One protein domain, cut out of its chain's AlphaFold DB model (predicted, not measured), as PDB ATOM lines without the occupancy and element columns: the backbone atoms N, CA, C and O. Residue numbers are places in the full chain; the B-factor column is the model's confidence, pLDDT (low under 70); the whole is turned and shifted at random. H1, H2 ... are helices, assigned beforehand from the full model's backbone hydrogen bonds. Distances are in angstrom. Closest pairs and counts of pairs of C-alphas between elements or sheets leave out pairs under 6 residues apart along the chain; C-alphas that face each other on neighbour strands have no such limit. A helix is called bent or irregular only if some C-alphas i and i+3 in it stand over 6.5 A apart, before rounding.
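What this domain is: This is residues 331 to 387 of the 605 residues of an uncharacterized protein of Steinernema carpocapsae (UniProt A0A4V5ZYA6). Picture a wide, open U with an arm: H3, the longest helix, and H2 are its two uprights, a stretched link of residues 361 to 371 is its base, and H1 makes a corner with H2 at the end away from that base. The three helices are strung out along the chain with no shared core, and H3 stands far from the other two. You have 57 residues printed, with three named helices in the order H1, H2, H3 and no named strand, and the class is all helix. The whole is extended, with a radius of gyration of the C-alphas of 17.1 A, and the C-alphas span 52 by 25 by 15 A.

Where its parts are: Look first at H3, residues 372 to 387: find C-alpha 372 at (90.687, 87.497, 118.039), and from there the helix runs 22.4 A to C-alpha 387 at (107.688, 85.578, 132.459). Go back along the chain to H2, residues 348 to 360, which is 18.2 A from first to last C-alpha. Before it comes H1, residues 333 to 345, which begins with C-alpha 333 at (84.630, 129.699, 115.201) and measures 19.9 A. H1 is irregular, but only just: C-alphas 334 and 337 are 6.6 A apart.

How they stand to each other: Start from H3 and you will find that it touches no helix: it is apart from H2 and apart from H1. Eleven residues, 361 to 371, make the long link between H2 and H3. At the other end of H2, residues 346 and 347 make a tight link to H1. H1 and H2 are close but not clearly touching, with 1 pair of C-alphas within 8 A, those of Met 343 and Leu 351 at 7.4 A. Their lines stand at a steep tilt of 56 degrees, and they run opposite ways. In the backbone of H2 and H3, each O i to N i+4 pair is within hydrogen-bond range; in H1, 7 of 9 are.

The domain as a whole: The outline is a rod, and the two C-alphas farthest apart, those of Gly 332 and Gln 387, are 53.3 A from each other. Residues 331 to 342, of which 333 to 342 belong to H1, stand free, and so do residues 379 to 387, which belong to H3. The printed part has no cut. Look in the B-factor column for pLDDT: the mean of the printed part is 73.1, and the 19 residues under 70 are residues 331 to 342, residue 344 and residues 365 to 370. The mean pLDDT is 60 in H1, 81 in H2 and 83 in H3.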
ATOM      1  N   ASN A 331      79.584 124.930 118.633       49.12
ATOM      2  CA  ASN A 331      78.908 126.070 118.012       49.12
ATOM      3  C   ASN A 331      79.854 127.285 117.883       49.12
ATOM      4  O   ASN A 331      80.060 128.036 118.841       49.12
ATOM      5  N   GLY A 332      80.383 127.508 116.678       53.81
ATOM      6  CA  GLY A 332      81.012 128.759 116.240       53.81
ATOM      7  C   GLY A 332      82.554 128.782 116.241       53.81
ATOM      8  O   GLY A 332      83.197 128.045 116.988       53.81
ATOM      9  N   PRO A 333      83.180 129.682 115.457       49.78
ATOM     10  CA  PRO A 333      84.630 129.699 115.201       49.78
ATOM     11  C   PRO A 333      85.493 130.020 116.435       49.78
ATOM     12  O   PRO A 333      86.632 129.574 116.537       49.78
ATOM     13  N   ALA A 334      84.947 130.742 117.418       48.91
ATOM     14  CA  ALA A 334      85.627 131.020 118.687       48.91
ATOM     15  C   ALA A 334      85.599 129.829 119.670       48.91
ATOM     16  O   ALA A 334      86.336 129.819 120.661       48.91
ATOM     17  N   SER A 335      84.750 128.827 119.415       54.78
ATOM     18  CA  SER A 335      84.594 127.651 120.276       54.78
ATOM     19  C   SER A 335      85.577 126.532 119.915       54.78
ATOM     20  O   SER A 335      86.050 125.834 120.805       54.78
ATOM     21  N   THR A 336      86.001 126.427 118.653       59.44
ATOM     22  CA  THR A 336      86.818 125.312 118.149       59.44
ATOM     23  C   THR A 336      88.199 125.230 118.805       59.44
ATOM     24  O   THR A 336      88.620 124.156 119.229       59.44
ATOM     25  N   LEU A 337      88.894 126.364 118.973       50.53
ATOM     26  CA  LEU A 337      90.219 126.392 119.609       50.53
ATOM     27  C   LEU A 337      90.139 126.124 121.119       50.53
ATOM     28  O   LEU A 337      90.936 125.353 121.656       50.53
ATOM     29  N   LYS A 338      89.151 126.712 121.810       56.53
ATOM     30  CA  LYS A 338      88.914 126.448 123.239       56.53
ATOM     31  C   LYS A 338      88.554 124.984 123.480       56.53
ATOM     32  O   LYS A 338      89.066 124.392 124.426       56.53
ATOM     33  N   SER A 339      87.752 124.387 122.605       64.06
ATOM     34  CA  SER A 339      87.371 122.979 122.681       64.06
ATOM     35  C   SER A 339      88.526 122.027 122.367       64.06
ATOM     36  O   SER A 339      88.663 121.005 123.036       64.06
ATOM     37  N   LEU A 340      89.416 122.373 121.429       60.97
ATOM     38  CA  LEU A 340      90.641 121.607 121.160       60.97
ATOM     39  C   LEU A 340      91.621 121.649 122.340       60.97
ATOM     40  O   LEU A 340      92.190 120.623 122.714       60.97
ATOM     41  N   ILE A 341      91.781 122.816 122.969       62.22
ATOM     42  CA  ILE A 341      92.570 122.954 124.199       62.22
ATOM     43  C   ILE A 341      91.928 122.133 125.324       62.22
ATOM     44  O   ILE A 341      92.633 121.417 126.031       62.22
ATOM     45  N   TYR A 342      90.600 122.163 125.457       67.25
ATOM     46  CA  TYR A 342      89.882 121.382 126.463       67.25
ATOM     47  C   TYR A 342      90.050 119.871 126.251       67.25
ATOM     48  O   TYR A 342      90.356 119.164 127.201       67.25
ATOM     49  N   MET A 343      89.961 119.383 125.009       70.12
ATOM     50  CA  MET A 343      90.209 117.976 124.657       70.12
ATOM     51  C   MET A 343      91.634 117.527 125.005       70.12
ATOM     52  O   MET A 343      91.824 116.410 125.477       70.12
ATOM     53  N   ARG A 344      92.639 118.397 124.825       67.75
ATOM     54  CA  ARG A 344      94.043 118.082 125.136       67.75
ATOM     55  C   ARG A 344      94.311 117.918 126.636       67.75
ATOM     56  O   ARG A 344      95.230 117.191 127.004       67.75
ATOM     57  N   TYR A 345      93.533 118.592 127.482       73.38
ATOM     58  CA  TYR A 345      93.674 118.552 128.943       73.38
ATOM     59  C   TYR A 345      92.514 117.836 129.652       73.38
ATOM     60  O   TYR A 345      92.450 117.846 130.881       73.38
ATOM     61  N   ALA A 346      91.599 117.222 128.901       80.19
ATOM     62  CA  ALA A 346      90.477 116.485 129.457       80.19
ATOM     63  C   ALA A 346      90.948 115.197 130.146       80.19
ATOM     64  O   ALA A 346      91.918 114.558 129.740       80.19
ATOM     65  N   THR A 347      90.229 114.794 131.193       81.88
ATOM     66  CA  THR A 347      90.459 113.507 131.854       81.88
ATOM     67  C   THR A 347      90.078 112.350 130.924       81.88
ATOM     68  O   THR A 347      89.203 112.486 130.064       81.88
ATOM     69  N   GLY A 348      90.708 111.184 131.107       80.94
ATOM     70  CA  GLY A 348      90.412 109.990 130.301       80.94
ATOM     71  C   GLY A 348      88.927 109.602 130.316       80.94
ATOM     72  O   GLY A 348      88.375 109.226 129.284       80.94
ATOM     73  N   ASP A 349      88.246 109.793 131.448       78.12
ATOM     74  CA  ASP A 349      86.811 109.516 131.590       78.12
ATOM     75  C   ASP A 349      85.940 110.413 130.704       78.12
ATOM     76  O   ASP A 349      84.958 109.944 130.122       78.12
ATOM     77  N   PHE A 350      86.310 111.691 130.560       80.69
ATOM     78  CA  PHE A 350      85.614 112.624 129.675       80.69
ATOM     79  C   PHE A 350      85.791 112.219 128.210       80.69
ATOM     80  O   PHE A 350      84.807 112.138 127.478       80.69
ATOM     81  N   LEU A 351      87.017 111.881 127.797       81.19
ATOM     82  CA  LEU A 351      87.291 111.409 126.435       81.19
ATOM     83  C   LEU A 351      86.521 110.115 126.121       81.19
ATOM     84  O   LEU A 351      85.911 110.006 125.058       81.19
ATOM     85  N   HIS A 352      86.448 109.177 127.070       77.75
ATOM     86  CA  HIS A 352      85.639 107.964 126.931       77.75
ATOM     87  C   HIS A 352      84.130 108.233 126.882       77.75
ATOM     88  O   HIS A 352      83.401 107.495 126.213       77.75
ATOM     89  N   ALA A 353      83.625 109.242 127.594       79.94
ATOM     90  CA  ALA A 353      82.218 109.639 127.529       79.94
ATOM     91  C   ALA A 353      81.875 110.277 126.172       79.94
ATOM     92  O   ALA A 353      80.878 109.902 125.554       79.94
ATOM     93  N   VAL A 354      82.738 111.169 125.672       80.31
ATOM     94  CA  VAL A 354      82.610 111.784 124.342       80.31
ATOM     95  C   VAL A 354      82.660 110.719 123.247       80.31
ATOM     96  O   VAL A 354      81.808 110.710 122.362       80.31
ATOM     97  N   GLN A 355      83.595 109.771 123.336       83.94
ATOM     98  CA  GLN A 355      83.693 108.661 122.391       83.94
ATOM     99  C   GLN A 355      82.437 107.781 122.409       83.94
ATOM    100  O   GLN A 355      81.879 107.508 121.351       83.94
ATOM    101  N   ARG A 356      81.945 107.387 123.595       82.44
ATOM    102  CA  ARG A 356      80.698 106.612 123.725       82.44
ATOM    103  C   ARG A 356      79.506 107.333 123.109       82.44
ATOM    104  O   ARG A 356      78.680 106.688 122.472       82.44
ATOM    105  N   LYS A 357      79.428 108.656 123.275       84.69
ATOM    106  CA  LYS A 357      78.371 109.468 122.673       84.69
ATOM    107  C   LYS A 357      78.503 109.516 121.148       84.69
ATOM    108  O   LYS A 357      77.531 109.220 120.470       84.69
ATOM    109  N   MET A 358      79.696 109.767 120.604       79.25
ATOM    110  CA  MET A 358      79.923 109.734 119.150       79.25
ATOM    111  C   MET A 358      79.601 108.370 118.524       79.25
ATOM    112  O   MET A 358      79.053 108.322 117.426       79.25
ATOM    113  N   THR A 359      79.885 107.271 119.229       82.00
ATOM    114  CA  THR A 359      79.537 105.920 118.771       82.00
ATOM    115  C   THR A 359      78.037 105.641 118.862       82.00
ATOM    116  O   THR A 359      77.478 105.038 117.952       82.00
ATOM    117  N   LYS A 360      77.359 106.107 119.921       85.81
ATOM    118  CA  LYS A 360      75.900 105.980 120.067       85.81
ATOM    119  C   LYS A 360      75.142 106.735 118.969       85.81
ATOM    120  O   LYS A 360      74.128 106.243 118.496       85.81
ATOM    121  N   GLU A 361      75.659 107.890 118.560       82.19
ATOM    122  CA  GLU A 361      75.092 108.731 117.495       82.19
ATOM    123  C   GLU A 361      75.515 108.278 116.082       82.19
ATOM    124  O   GLU A 361      75.198 108.939 115.097       82.19
ATOM    125  N   GLY A 362      76.266 107.176 115.955       82.44
ATOM    126  CA  GLY A 362      76.710 106.645 114.660       82.44
ATOM    127  C   GLY A 362      77.740 107.514 113.924       82.44
ATOM    128  O   GLY A 362      78.032 107.254 112.761       82.44
ATOM    129  N   ILE A 363      78.308 108.530 114.584       78.94
ATOM    130  CA  ILE A 363      79.292 109.458 113.999       78.94
ATOM    131  C   ILE A 363      80.676 108.811 113.933       78.94
ATOM    132  O   ILE A 363      81.426 109.028 112.983       78.94
ATOM    133  N   SER A 364      81.031 108.018 114.945       75.75
ATOM    134  CA  SER A 364      82.265 107.239 114.954       75.75
ATOM    135  C   SER A 364      81.950 105.755 115.031       75.75
ATOM    136  O   SER A 364      81.166 105.310 115.871       75.75
ATOM    137  N   GLN A 365      82.594 104.958 114.180       64.12
ATOM    138  CA  GLN A 365      82.595 103.517 114.400       64.12
ATOM    139  C   GLN A 365      83.291 103.229 115.740       64.12
ATOM    140  O   GLN A 365      84.261 103.919 116.086       64.12
ATOM    141  N   PRO A 366      82.817 102.239 116.518       55.81
ATOM    142  CA  PRO A 366      83.567 101.781 117.677       55.81
ATOM    143  C   PRO A 366      84.976 101.434 117.198       55.81
ATOM    144  O   PRO A 366      85.121 100.749 116.185       55.81
ATOM    145  N   ILE A 367      86.008 101.931 117.894       57.00
ATOM    146  CA  ILE A 367      87.392 101.520 117.624       57.00
ATOM    147  C   ILE A 367      87.371  99.999 117.560       57.00
ATOM    148  O   ILE A 367      86.936  99.355 118.518       57.00
ATOM    149  N   ILE A 368      87.747  99.480 116.390       43.28
ATOM    150  CA  ILE A 368      87.627  98.076 116.018       43.28
ATOM    151  C   ILE A 368      88.106  97.235 117.196       43.28
ATOM    152  O   ILE A 368      89.257  97.337 117.632       43.28
ATOM    153  N   VAL A 369      87.178  96.444 117.736       51.19
ATOM    154  CA  VAL A 369      87.462  95.392 118.706       51.19
ATOM    155  C   VAL A 369      88.631  94.604 118.136       51.19
ATOM    156  O   VAL A 369      88.506  94.060 117.038       51.19
ATOM    157  N   MET A 370      89.769  94.602 118.845       56.56
ATOM    158  CA  MET A 370      90.964  93.857 118.441       56.56
ATOM    159  C   MET A 370      90.533  92.500 117.903       56.56
ATOM    160  O   MET A 370      89.785  91.783 118.581       56.56
ATOM    161  N   THR A 371      90.982  92.149 116.698       77.94
ATOM    162  CA  THR A 371      90.619  90.854 116.121       77.94
ATOM    163  C   THR A 371      91.002  89.747 117.113       77.94
ATOM    164  O   THR A 371      91.963  89.909 117.878       77.94
ATOM    165  N   PRO A 372      90.313  88.593 117.143       80.06
ATOM    166  CA  PRO A 372      90.687  87.497 118.039       80.06
ATOM    167  C   PRO A 372      92.167  87.085 117.916       80.06
ATOM    168  O   PRO A 372      92.745  86.550 118.860       80.06
ATOM    169  N   ALA A 373      92.799  87.347 116.767       73.19
ATOM    170  CA  ALA A 373      94.236  87.196 116.559       73.19
ATOM    171  C   ALA A 373      95.058  88.280 117.282       73.19
ATOM    172  O   ALA A 373      95.976  87.948 118.028       73.19
ATOM    173  N   GLN A 374      94.701  89.559 117.146       71.81
ATOM    174  CA  GLN A 374      95.357  90.662 117.860       71.81
ATOM    175  C   GLN A 374      95.186  90.549 119.381       71.81
ATOM    176  O   GLN A 374      96.128  90.812 120.126       71.81
ATOM    177  N   LYS A 375      94.025  90.087 119.860       82.81
ATOM    178  CA  LYS A 375      93.783  89.841 121.289       82.81
ATOM    179  C   LYS A 375      94.665  88.710 121.831       82.81
ATOM    180  O   LYS A 375      95.210  88.834 122.923       82.81
ATOM    181  N   ARG A 376      94.864  87.640 121.048       86.50
ATOM    182  CA  ARG A 376      95.825  86.567 121.363       86.50
ATOM    183  C   ARG A 376      97.268  87.072 121.357       86.50
ATOM    184  O   ARG A 376      98.033  86.727 122.247       86.50
ATOM    185  N   MET A 377      97.619  87.936 120.408       81.62
ATOM    186  CA  MET A 377      98.956  88.524 120.316       81.62
ATOM    187  C   MET A 377      99.261  89.436 121.515       81.62
ATOM    188  O   MET A 377     100.320  89.313 122.123       81.62
ATOM    189  N   ALA A 378      98.307  90.278 121.921       81.31
ATOM    190  CA  ALA A 378      98.424  91.114 123.116       81.31
ATOM    191  C   ALA A 378      98.494  90.284 124.410       81.31
ATOM    192  O   ALA A 378      99.292  90.591 125.298       81.31
ATOM    193  N   ALA A 379      97.711  89.203 124.509       87.94
ATOM    194  CA  ALA A 379      97.789  88.275 125.636       87.94
ATOM    195  C   ALA A 379      99.161  87.579 125.710       87.94
ATOM    196  O   ALA A 379      99.749  87.520 126.787       87.94
ATOM    197  N   ASN A 380      99.715  87.142 124.572       91.19
ATOM    198  CA  ASN A 380     101.050  86.534 124.505       91.19
ATOM    199  C   ASN A 380     102.163  87.518 124.890       91.19
ATOM    200  O   ASN A 380     103.053  87.151 125.654       91.19
ATOM    201  N   LEU A 381     102.093  88.769 124.424       85.06
ATOM    202  CA  LEU A 381     103.019  89.837 124.825       85.06
ATOM    203  C   LEU A 381     102.964  90.093 126.337       85.06
ATOM    204  O   LEU A 381     103.995  90.230 126.991       85.06
ATOM    205  N   THR A 382     101.761  90.095 126.909       84.44
ATOM    206  CA  THR A 382     101.577  90.285 128.355       84.44
ATOM    207  C   THR A 382     102.138  89.102 129.151       84.44
ATOM    208  O   THR A 382     102.795  89.309 130.171       84.44
ATOM    209  N   ALA A 383     101.941  87.870 128.673       87.88
ATOM    210  CA  ALA A 383     102.497  86.665 129.287       87.88
ATOM    211  C   ALA A 383     104.035  86.625 129.207       87.88
ATOM    212  O   ALA A 383     104.685  86.294 130.196       87.88
ATOM    213  N   GLN A 384     104.628  87.032 128.077       87.38
ATOM    214  CA  GLN A 384     106.084  87.166 127.936       87.38
ATOM    215  C   GLN A 384     106.665  88.174 128.930       87.38
ATOM    216  O   GLN A 384     107.635  87.861 129.615       87.38
ATOM    217  N   LEU A 385     106.038  89.344 129.075       81.75
ATOM    218  CA  LEU A 385     106.483  90.361 130.034       81.75
ATOM    219  C   LEU A 385     106.361  89.892 131.491       81.75
ATOM    220  O   LEU A 385     107.175  90.263 132.338       81.75
ATOM    221  N   GLN A 386     105.359  89.073 131.816       84.88
ATOM    222  CA  GLN A 386     105.244  88.469 133.146       84.88
ATOM    223  C   GLN A 386     106.323  87.406 133.386       84.88
ATOM    224  O   GLN A 386     106.909  87.380 134.469       84.88
ATOM    225  N   GLN A 387     106.630  86.585 132.381       85.38
ATOM    226  CA  GLN A 387     107.688  85.578 132.459       85.38
ATOM    227  C   GLN A 387     109.071  86.228 132.626       85.38
ATOM    228  O   GLN A 387     109.833  85.840 133.508       85.38
TER     229      GLN A 387